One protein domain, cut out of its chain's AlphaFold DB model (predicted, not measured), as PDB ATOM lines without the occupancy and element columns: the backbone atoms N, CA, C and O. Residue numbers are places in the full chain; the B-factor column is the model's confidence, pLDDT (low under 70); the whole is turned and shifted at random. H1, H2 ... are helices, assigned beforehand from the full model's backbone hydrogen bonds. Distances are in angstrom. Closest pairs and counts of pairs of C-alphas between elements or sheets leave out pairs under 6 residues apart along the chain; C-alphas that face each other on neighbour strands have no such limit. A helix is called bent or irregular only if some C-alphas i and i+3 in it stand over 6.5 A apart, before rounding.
ATOM      1  N   ALA A  24     129.040 126.858 212.130       81.88
ATOM      2  CA  ALA A  24     128.533 128.078 212.739       81.88
ATOM      3  C   ALA A  24     129.194 128.420 214.089       81.88
ATOM      4  O   ALA A  24     129.212 129.590 214.470       81.88
ATOM      5  N   LYS A  25     129.769 127.444 214.807       85.94
ATOM      6  CA  LYS A  25     130.521 127.677 216.054       85.94
ATOM      7  C   LYS A  25     131.969 128.117 215.825       85.94
ATOM      8  O   LYS A  25     132.612 128.556 216.779       85.94
ATOM      9  N   LEU A  26     132.496 128.025 214.604       89.12
ATOM     10  CA  LEU A  26     133.856 128.474 214.298       89.12
ATOM     11  C   LEU A  26     133.960 129.994 214.490       89.12
ATOM     12  O   LEU A  26     133.125 130.740 213.983       89.12
ATOM     13  N   ALA A  27     134.993 130.469 215.195       90.88
ATOM     14  CA  ALA A  27     135.114 131.888 215.551       90.88
ATOM     15  C   ALA A  27     135.037 132.849 214.340       90.88
ATOM     16  O   ALA A  27     134.295 133.828 214.434       90.88
ATOM     17  N   PRO A  28     135.690 132.574 213.189       91.38
ATOM     18  CA  PRO A  28     135.563 133.423 212.000       91.38
ATOM     19  C   PRO A  28     134.153 133.420 211.394       91.38
ATOM     20  O   PRO A  28     133.677 134.458 210.949       91.38
ATOM     21  N   VAL A  29     133.457 132.280 211.429       90.94
ATOM     22  CA  VAL A  29     132.081 132.146 210.919       90.94
ATOM     23  C   VAL A  29     131.098 132.885 211.828       90.94
ATOM     24  O   VAL A  29     130.245 133.629 211.356       90.94
ATOM     25  N   LYS A  30     131.262 132.760 213.149       91.81
ATOM     26  CA  LYS A  30     130.469 133.506 214.130       91.81
ATOM     27  C   LYS A  30     130.680 135.018 214.005       91.81
ATOM     28  O   LYS A  30     129.709 135.766 214.063       91.81
ATOM     29  N   ALA A  31     131.924 135.465 213.824       89.56
ATOM     30  CA  ALA A  31     132.242 136.876 213.603       89.56
ATOM     31  C   ALA A  31     131.628 137.399 212.297       89.56
ATOM     32  O   ALA A  31     131.105 138.509 212.275       89.56
ATOM     33  N   PHE A  32     131.627 136.580 211.241       90.75
ATOM     34  CA  PHE A  32     130.957 136.903 209.984       90.75
ATOM     35  C   PHE A  32     129.446 137.107 210.177       90.75
ATOM     36  O   PHE A  32     128.912 138.115 209.727       90.75
ATOM     37  N   TYR A  33     128.769 136.198 210.890       90.69
ATOM     38  CA  TYR A  33     127.327 136.307 211.156       90.69
ATOM     39  C   TYR A  33     126.947 137.453 212.095       90.69
ATOM     40  O   TYR A  33     125.853 137.994 211.982       90.69
ATOM     41  N   ALA A  34     127.830 137.834 213.018       89.81
ATOM     42  CA  ALA A  34     127.576 138.943 213.934       89.81
ATOM     43  C   ALA A  34     127.513 140.309 213.225       89.81
ATOM     44  O   ALA A  34     126.969 141.260 213.782       89.81
ATOM     45  N   ASP A  35     128.063 140.415 212.013       88.81
ATOM     46  CA  ASP A  35     128.007 141.626 211.204       88.81
ATOM     47  C   ASP A  35     126.809 141.575 210.244       88.81
ATOM     48  O   ASP A  35     126.782 140.842 209.248       88.81
ATOM     49  N   THR A  36     125.803 142.399 210.538       87.56
ATOM     50  CA  THR A  36     124.589 142.527 209.729       87.56
ATOM     51  C   THR A  36     124.894 142.944 208.291       87.56
ATOM     52  O   THR A  36     124.227 142.463 207.379       87.56
ATOM     53  N   ALA A  37     125.908 143.784 208.048       86.31
ATOM     54  CA  ALA A  37     126.257 144.225 206.699       86.31
ATOM     55  C   ALA A  37     126.853 143.079 205.866       86.31
ATOM     56  O   ALA A  37     126.504 142.946 204.692       86.31
ATOM     57  N   ASN A  38     127.674 142.215 206.479       85.19
ATOM     58  CA  ASN A  38     128.145 140.977 205.845       85.19
ATOM     59  C   ASN A  38     126.968 140.059 205.495       85.19
ATOM     60  O   ASN A  38     126.899 139.520 204.388       85.19
ATOM     61  N   CYS A  39     126.016 139.911 206.423       88.00
ATOM     62  CA  CYS A  39     124.851 139.055 206.227       88.00
ATOM     63  C   CYS A  39     123.906 139.564 205.137       88.00
ATOM     64  O   CYS A  39     123.506 138.780 204.279       88.00
ATOM     65  N   MET A  40     123.567 140.856 205.154       87.00
ATOM     66  CA  MET A  40     122.730 141.480 204.127       87.00
ATOM     67  C   MET A  40     123.392 141.352 202.762       87.00
ATOM     68  O   MET A  40     122.777 140.850 201.831       87.00
ATOM     69  N   TYR A  41     124.684 141.675 202.668       84.38
ATOM     70  CA  TYR A  41     125.424 141.565 201.418       84.38
ATOM     71  C   TYR A  41     125.379 140.149 200.823       84.38
ATOM     72  O   TYR A  41     125.105 139.991 199.634       84.38
ATOM     73  N   MET A  42     125.596 139.125 201.654       83.75
ATOM     74  CA  MET A  42     125.578 137.716 201.245       83.75
ATOM     75  C   MET A  42     124.177 137.222 200.832       83.75
ATOM     76  O   MET A  42     124.049 136.308 200.015       83.75
ATOM     77  N   VAL A  43     123.110 137.790 201.402       84.00
ATOM     78  CA  VAL A  43     121.722 137.432 201.064       84.00
ATOM     79  C   VAL A  43     121.231 138.173 199.818       84.00
ATOM     80  O   VAL A  43     120.618 137.530 198.962       84.00
ATOM     81  N   ASP A  44     121.541 139.469 199.712       80.75
ATOM     82  CA  ASP A  44     121.070 140.402 198.678       80.75
ATOM     83  C   ASP A  44     121.812 140.270 197.342       80.75
ATOM     84  O   ASP A  44     121.287 140.692 196.313       80.75
ATOM     85  N   ASN A  45     122.993 139.635 197.318       74.94
ATOM     86  CA  ASN A  45     123.759 139.385 196.087       74.94
ATOM     87  C   ASN A  45     123.846 137.886 195.732       74.94
ATOM     88  O   ASN A  45     124.922 137.287 195.810       74.94
ATOM     89  N   PRO A  46     122.726 137.239 195.352       62.88
ATOM     90  CA  PRO A  46     122.698 135.809 195.092       62.88
ATOM     91  C   PRO A  46     122.828 135.456 193.604       62.88
ATOM     92  O   PRO A  46     121.830 135.174 192.950       62.88
ATOM     93  N   ALA A  47     124.043 135.388 193.069       48.34
ATOM     94  CA  ALA A  47     124.287 134.768 191.763       48.34
ATOM     95  C   ALA A  47     125.629 134.026 191.812       48.34
ATOM     96  O   ALA A  47     126.662 134.667 191.917       48.34
ATOM     97  N   GLU A  48     125.612 132.690 191.859       49.78
ATOM     98  CA  GLU A  48     126.781 131.812 191.616       49.78
ATOM     99  C   GLU A  48     128.122 132.208 192.294       49.78
ATOM    100  O   GLU A  48     129.200 132.031 191.755       49.78
ATOM    101  N   VAL A  49     128.046 132.730 193.518       54.09
ATOM    102  CA  VAL A  49     129.013 132.717 194.635       54.09
ATOM    103  C   VAL A  49     130.504 133.115 194.473       54.09
ATOM    104  O   VAL A  49     131.140 133.321 195.504       54.09
ATOM    105  N   ALA A  50     131.072 133.334 193.283       47.25
ATOM    106  CA  ALA A  50     132.524 133.541 193.119       47.25
ATOM    107  C   ALA A  50     132.969 134.933 192.619       47.25
ATOM    108  O   ALA A  50     134.003 135.421 193.073       47.25
ATOM    109  N   ASP A  51     132.232 135.614 191.735       46.56
ATOM    110  CA  ASP A  51     132.865 136.701 190.958       46.56
ATOM    111  C   ASP A  51     132.978 138.059 191.660       46.56
ATOM    112  O   ASP A  51     133.766 138.911 191.248       46.56
ATOM    113  N   SER A  52     132.246 138.298 192.747       48.94
ATOM    114  CA  SER A  52     132.489 139.488 193.565       48.94
ATOM    115  C   SER A  52     131.845 139.366 194.936       48.94
ATOM    116  O   SER A  52     130.780 139.915 195.185       48.94
ATOM    117  N   VAL A  53     132.538 138.746 195.895       56.88
ATOM    118  CA  VAL A  53     132.470 139.359 197.223       56.88
ATOM    119  C   VAL A  53     133.163 140.704 197.057       56.88
ATOM    120  O   VAL A  53     134.359 140.746 196.771       56.88
ATOM    121  N   SER A  54     132.410 141.801 197.155       55.81
ATOM    122  CA  SER A  54     132.956 143.160 197.161       55.81
ATOM    123  C   SER A  54     134.235 143.164 197.993       55.81
ATOM    124  O   SER A  54     134.245 142.587 199.082       55.81
ATOM    125  N   GLN A  55     135.311 143.805 197.518       62.16
ATOM    126  CA  GLN A  55     136.591 143.853 198.246       62.16
ATOM    127  C   GLN A  55     136.415 144.259 199.721       62.16
ATOM    128  O   GLN A  55     137.204 143.868 200.578       62.16
ATOM    129  N   LYS A  56     135.339 145.000 200.022       66.25
ATOM    130  CA  LYS A  56     134.917 145.376 201.370       66.25
ATOM    131  C   LYS A  56     134.649 144.179 202.298       66.25
ATOM    132  O   LYS A  56     134.971 144.265 203.478       66.25
ATOM    133  N   TYR A  57     134.089 143.086 201.785       74.81
ATOM    134  CA  TYR A  57     133.669 141.907 202.555       74.81
ATOM    135  C   TYR A  57     134.484 140.642 202.229       74.81
ATOM    136  O   TYR A  57     134.354 139.636 202.926       74.81
ATOM    137  N   ALA A  58     135.365 140.697 201.216       76.75
ATOM    138  CA  ALA A  58     136.178 139.568 200.749       76.75
ATOM    139  C   ALA A  58     136.974 138.915 201.887       76.75
ATOM    140  O   ALA A  58     136.819 137.724 202.134       76.75
ATOM    141  N   LYS A  59     137.695 139.717 202.683       83.69
ATOM    142  CA  LYS A  59     138.508 139.215 203.805       83.69
ATOM    143  C   LYS A  59     137.698 138.433 204.841       83.69
ATOM    144  O   LYS A  59     138.178 137.432 205.367       83.69
ATOM    145  N   ALA A  60     136.494 138.905 205.164       85.62
ATOM    146  CA  ALA A  60     135.643 138.267 206.163       85.62
ATOM    147  C   ALA A  60     135.065 136.949 205.624       85.62
ATOM    148  O   ALA A  60     135.102 135.933 206.321       85.62
ATOM    149  N   SER A  61     134.616 136.947 204.365       85.00
ATOM    150  CA  SER A  61     134.155 135.741 203.671       85.00
ATOM    151  C   SER A  61     135.275 134.707 203.532       85.00
ATOM    152  O   SER A  61     135.083 133.553 203.898       85.00
ATOM    153  N   GLU A  62     136.469 135.106 203.084       86.44
ATOM    154  CA  GLU A  62     137.636 134.226 202.945       86.44
ATOM    155  C   GLU A  62     138.058 133.616 204.286       86.44
ATOM    156  O   GLU A  62     138.319 132.417 204.363       86.44
ATOM    157  N   ALA A  63     138.083 134.407 205.366       89.88
ATOM    158  CA  ALA A  63     138.412 133.907 206.699       89.88
ATOM    159  C   ALA A  63     137.388 132.871 207.192       89.88
ATOM    160  O   ALA A  63     137.771 131.848 207.765       89.88
ATOM    161  N   ALA A  64     136.097 133.112 206.948       90.12
ATOM    162  CA  ALA A  64     135.029 132.189 207.306       90.12
ATOM    163  C   ALA A  64     135.092 130.895 206.475       90.12
ATOM    164  O   ALA A  64     135.130 129.808 207.047       90.12
ATOM    165  N   ILE A  65     135.211 130.999 205.148       89.25
ATOM    166  CA  ILE A  65     135.335 129.858 204.228       89.25
ATOM    167  C   ILE A  65     136.584 129.037 204.546       89.25
ATOM    168  O   ILE A  65     136.500 127.817 204.666       89.25
ATOM    169  N   SER A  66     137.734 129.686 204.747       90.62
ATOM    170  CA  SER A  66     138.983 129.004 205.090       90.62
ATOM    171  C   SER A  66     138.866 128.260 206.420       90.62
ATOM    172  O   SER A  66     139.338 127.132 206.537       90.62
ATOM    173  N   ALA A  67     138.199 128.842 207.424       92.38
ATOM    174  CA  ALA A  67     137.932 128.150 208.684       92.38
ATOM    175  C   ALA A  67     137.027 126.925 208.482       92.38
ATOM    176  O   ALA A  67     137.295 125.871 209.056       92.38
ATOM    177  N   MET A  68     135.995 127.047 207.643       90.19
ATOM    178  CA  MET A  68     135.080 125.949 207.325       90.19
ATOM    179  C   MET A  68     135.787 124.813 206.584       90.19
ATOM    180  O   MET A  68     135.627 123.663 206.966       90.19
ATOM    181  N   GLN A  69     136.628 125.126 205.596       89.94
ATOM    182  CA  GLN A  69     137.410 124.138 204.846       89.94
ATOM    183  C   GLN A  69     138.525 123.496 205.682       89.94
ATOM    184  O   GLN A  69     138.873 122.341 205.473       89.94
ATOM    185  N   LYS A  70     139.090 124.212 206.664       90.06
ATOM    186  CA  LYS A  70     140.019 123.612 207.640       90.06
ATOM    187  C   LYS A  70     139.314 122.630 208.575       90.06
ATOM    188  O   LYS A  70     139.916 121.633 208.958       90.06
ATOM    189  N   ALA A  71     138.072 122.927 208.963       88.88
ATOM    190  CA  ALA A  71     137.264 122.052 209.809       88.88
ATOM    191  C   ALA A  71     136.692 120.853 209.033       88.88
ATOM    192  O   ALA A  71     136.590 119.762 209.589       88.88
ATOM    193  N   ASP A  72     136.355 121.051 207.758       88.62
ATOM    194  CA  ASP A  72     135.904 120.022 206.824       88.62
ATOM    195  C   ASP A  72     136.613 120.190 205.464       88.62
ATOM    196  O   ASP A  72     136.139 120.931 204.598       88.62
ATOM    197  N   PRO A  73     137.738 119.485 205.241       86.88
ATOM    198  CA  PRO A  73     138.485 119.552 203.982       86.88
ATOM    199  C   PRO A  73     137.720 119.037 202.758       86.88
ATOM    200  O   PRO A  73     138.131 119.295 201.630       86.88
ATOM    201  N   SER A  74     136.619 118.299 202.957       88.12
ATOM    202  CA  SER A  74     135.759 117.822 201.867       88.12
ATOM    203  C   SER A  74     134.737 118.871 201.405       88.12
ATOM    204  O   SER A  74     134.036 118.678 200.405       88.12
ATOM    205  N   LEU A  75     134.654 119.999 202.118       84.75
ATOM    206  CA  LEU A  75     133.733 121.084 201.835       84.75
ATOM    207  C   LEU A  75     134.210 121.904 200.629       84.75
ATOM    208  O   LEU A  75     135.178 122.665 200.698       84.75
ATOM    209  N   SER A  76     133.495 121.791 199.508       86.44
ATOM    210  CA  SER A  76     133.742 122.655 198.351       86.44
ATOM    211  C   SER A  76     133.445 124.121 198.679       86.44
ATOM    212  O   SER A  76     132.634 124.426 199.559       86.44
ATOM    213  N   LEU A  77     134.080 125.033 197.939       84.94
ATOM    214  CA  LEU A  77     133.857 126.475 198.063       84.94
ATOM    215  C   LEU A  77     132.361 126.827 197.973       84.94
ATOM    216  O   LEU A  77     131.834 127.494 198.863       84.94
ATOM    217  N   ASP A  78     131.657 126.283 196.978       84.25
ATOM    218  CA  ASP A  78     130.219 126.512 196.785       84.25
ATOM    219  C   ASP A  78     129.393 126.074 197.996       84.25
ATOM    220  O   ASP A  78     128.488 126.786 198.434       84.25
ATOM    221  N   LYS A  79     129.717 124.916 198.586       86.19
ATOM    222  CA  LYS A  79     129.030 124.422 199.787       86.19
ATOM    223  C   LYS A  79     129.317 125.305 201.000       86.19
ATOM    224  O   LYS A  79     128.400 125.557 201.780       86.19
ATOM    225  N   ALA A  80     130.551 125.787 201.154       87.25
ATOM    226  CA  ALA A  80     130.921 126.700 202.233       87.25
ATOM    227  C   ALA A  80     130.159 128.027 202.129       87.25
ATOM    228  O   ALA A  80     129.582 128.497 203.110       87.25
ATOM    229  N   LEU A  81     130.078 128.595 200.929       85.50
ATOM    230  CA  LEU A  81     129.369 129.847 200.706       85.50
ATOM    231  C   LEU A  81     127.844 129.700 200.827       85.50
ATOM    232  O   LEU A  81     127.187 130.552 201.423       85.50
ATOM    233  N   LEU A  82     127.265 128.597 200.334       86.19
ATOM    234  CA  LEU A  82     125.850 128.274 200.556       86.19
ATOM    235  C   LEU A  82     125.531 128.142 202.051       86.19
ATOM    236  O   LEU A  82     124.492 128.624 202.509       86.19
ATOM    237  N   ALA A  83     126.425 127.517 202.821       87.12
ATOM    238  CA  ALA A  83     126.289 127.410 204.268       87.12
ATOM    239  C   ALA A  83     126.372 128.785 204.957       87.12
ATOM    240  O   ALA A  83     125.524 129.065 205.809       87.12
ATOM    241  N   LEU A  84     127.293 129.664 204.538       86.88
ATOM    242  CA  LEU A  84     127.353 131.052 205.015       86.88
ATOM    243  C   LEU A  84     126.055 131.802 204.730       86.88
ATOM    244  O   LEU A  84     125.440 132.339 205.647       86.88
ATOM    245  N   ARG A  85     125.568 131.773 203.486       87.00
ATOM    246  CA  ARG A  85     124.319 132.445 203.110       87.00
ATOM    247  C   ARG A  85     123.124 131.946 203.922       87.00
ATOM    248  O   ARG A  85     122.305 132.750 204.367       87.00
ATOM    249  N   LYS A  86     123.013 130.632 204.139       87.88
ATOM    250  CA  LYS A  86     121.950 130.047 204.971       87.88
ATOM    251  C   LYS A  86     122.031 130.549 206.417       87.88
ATOM    252  O   LYS A  86     120.995 130.890 206.987       87.88
ATOM    253  N   GLY A  87     123.235 130.630 206.985       88.00
ATOM    254  CA  GLY A  87     123.465 131.198 208.315       88.00
ATOM    255  C   GLY A  87     123.114 132.687 208.401       88.00
ATOM    256  O   GLY A  87     122.423 133.099 209.334       88.00
ATOM    257  N   CYS A  88     123.487 133.476 207.391       89.50
ATOM    258  CA  CYS A  88     123.125 134.890 207.280       89.50
ATOM    259  C   CYS A  88     121.609 135.089 207.218       89.50
ATOM    260  O   CYS A  88     121.069 135.892 207.971       89.50
ATOM    261  N   ASN A  89     120.908 134.319 206.382       89.19
ATOM    262  CA  ASN A  89     119.453 134.408 206.265       89.19
ATOM    263  C   ASN A  89     118.755 134.089 207.603       89.19
ATOM    264  O   ASN A  89     117.855 134.812 208.021       89.19
ATOM    265  N   GLY A  90     119.214 133.057 208.325       87.31
ATOM    266  CA  GLY A  90     118.704 132.747 209.666       87.31
ATOM    267  C   GLY A  90     118.970 133.859 210.688       87.31
ATOM    268  O   GLY A  90     118.091 134.185 211.482       87.31
ATOM    269  N   THR A  91     120.153 134.475 210.635       87.06
ATOM    270  CA  THR A  91     120.539 135.574 211.537       87.06
ATOM    271  C   THR A  91     119.705 136.831 211.288       87.06
ATOM    272  O   THR A  91     119.166 137.405 212.232       87.06
ATOM    273  N   LEU A  92     119.526 137.226 210.024       88.12
ATOM    274  CA  LEU A  92     118.702 138.382 209.658       88.12
ATOM    275  C   LEU A  92     117.229 138.176 210.037       88.12
ATOM    276  O   LEU A  92     116.600 139.089 210.562       88.12
ATOM    277  N   GLN A  93     116.688 136.970 209.840       89.12
ATOM    278  CA  GLN A  93     115.319 136.645 210.261       89.12
ATOM    279  C   GLN A  93     115.137 136.655 211.784       89.12
ATOM    280  O   GLN A  93     114.048 136.971 212.256       89.12
ATOM    281  N   ALA A  94     116.171 136.300 212.553       83.31
ATOM    282  CA  ALA A  94     116.139 136.395 214.011       83.31
ATOM    283  C   ALA A  94     116.216 137.851 214.496       83.31
ATOM    284  O   ALA A  94     115.561 138.186 215.472       83.31
ATOM    285  N   ALA A  95     116.978 138.707 213.807       76.44
ATOM    286  CA  ALA A  95     117.102 140.130 214.130       76.44
ATOM    287  C   ALA A  95     115.869 140.968 213.735       76.44
ATOM    288  O   ALA A  95     115.693 142.071 214.241       76.44
ATOM    289  N   ALA A  96     115.033 140.465 212.822       71.06
ATOM    290  CA  ALA A  96     113.799 141.116 212.377       71.06
ATOM    291  C   ALA A  96     112.566 140.808 213.257       71.06
ATOM    292  O   ALA A  96     111.462 141.239 212.919       71.06
ATOM    293  N   LYS A  97     112.732 140.033 214.336       55.53
ATOM    294  CA  LYS A  97     111.685 139.661 215.299       55.53
ATOM    295  C   LYS A  97     111.930 140.325 216.644       55.53
ATOM    296  O   LYS A  97     110.916 140.636 217.302       55.53
TER     297      LYS A  97
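AT A GLANCE: This is residues 24 to 97 of the 97 residues of an uncharacterized protein of Variovorax guangxiensis (UniProt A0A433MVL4). Four helices make a small body in which the long H4 runs across one side of the other three at steep angles, with H3 on its residues 77 to 81, H1 on its residues 84 to 91 and H2 on its residues 84 to 92, while H1 and H2 meet only at a corner. H1 packs on H3 and H2 packs on H4, and a loop of low confidence leads from H2 to H3. The printed part has 74 residues, with four named helices in the order H1, H2, H3, H4 and no named strand; the class is all helix, with 53 residues in helices. The whole is compact, with a radius of gyration of the C-alphas of 11.4 A, and the C-alphas span 35 by 27 by 18 A.

IN THESE COORDINATES: Find C-alpha 27 at (135.114, 131.888, 215.551); there H1 begins, residues 27 to 34. After one residue comes H2, residues 36 to 44. Look next for C-alpha 55 at (136.591, 143.853, 198.246), where H3 begins; it takes residues 55 to 71 and is 24.7 A long from first to last C-alpha. H3 is irregular, with C-alphas 56 and 59 7.5 A apart. H4, residues 77 to 95, is the longest helix at 26.9 A and ends at C-alpha 95, at (117.102, 140.130, 214.130).

HOW THE PARTS SIT: The helix packing is mostly crossed: of the four touching pairs below that meet elsewhere than at a corner, 0 are at a shallow tilt. H1 and H2 touch only at the corner by their link, and only just, with 3 pairs of C-alphas within 8 A; they are about perpendicular, at 79 degrees. H1 touches H3 at a steep tilt of 45 degrees, opposite ways, with the closest C-alphas, Val 29 and Ala 64, 4.7 A apart. H4 touches H1 with its residues 84 to 91 alone, at a steep tilt of 45 degrees, the same way; the closest C-alphas are Tyr 33 and Cys 88, at 5.9 A. H4 touches H2 with its residues 84 to 92 alone, at a steep tilt of 63 degrees, opposite ways; look at the C-alphas of Cys 39 and Cys 88, the closest, 4.6 A apart. Residues 65 to 69 of H3 touch residues 77 to 81 of H4, with the closest C-alphas, Ile 65 and Ala 80, at 5.8 A. These two helices run opposite ways at a steep tilt of 69.8 degrees, only just short of about perpendicular. H2 and H3 are close but not clearly touching, with the closest C-alphas, Asn 38 and Tyr 57, 6.5 A apart. In H1, H2 and H4 every O i to N i+4 pair is within hydrogen-bond range, and in H3 11 of 13 are.

THE WHOLE: The two C-alphas farthest apart are those of Pro 73 and Lys 97, at 35.4 A. The printed part has no cut and ends at the chain's last residue, 97. The links H1 to H2 and H3 to H4 are tight, and H2 to H3, with 10 residues, is short. The mean pLDDT of the printed part is 81.3; look for low confidence, under 70, at residues 46 to 56, of which 55 and 56 belong to H3, and at residue 97.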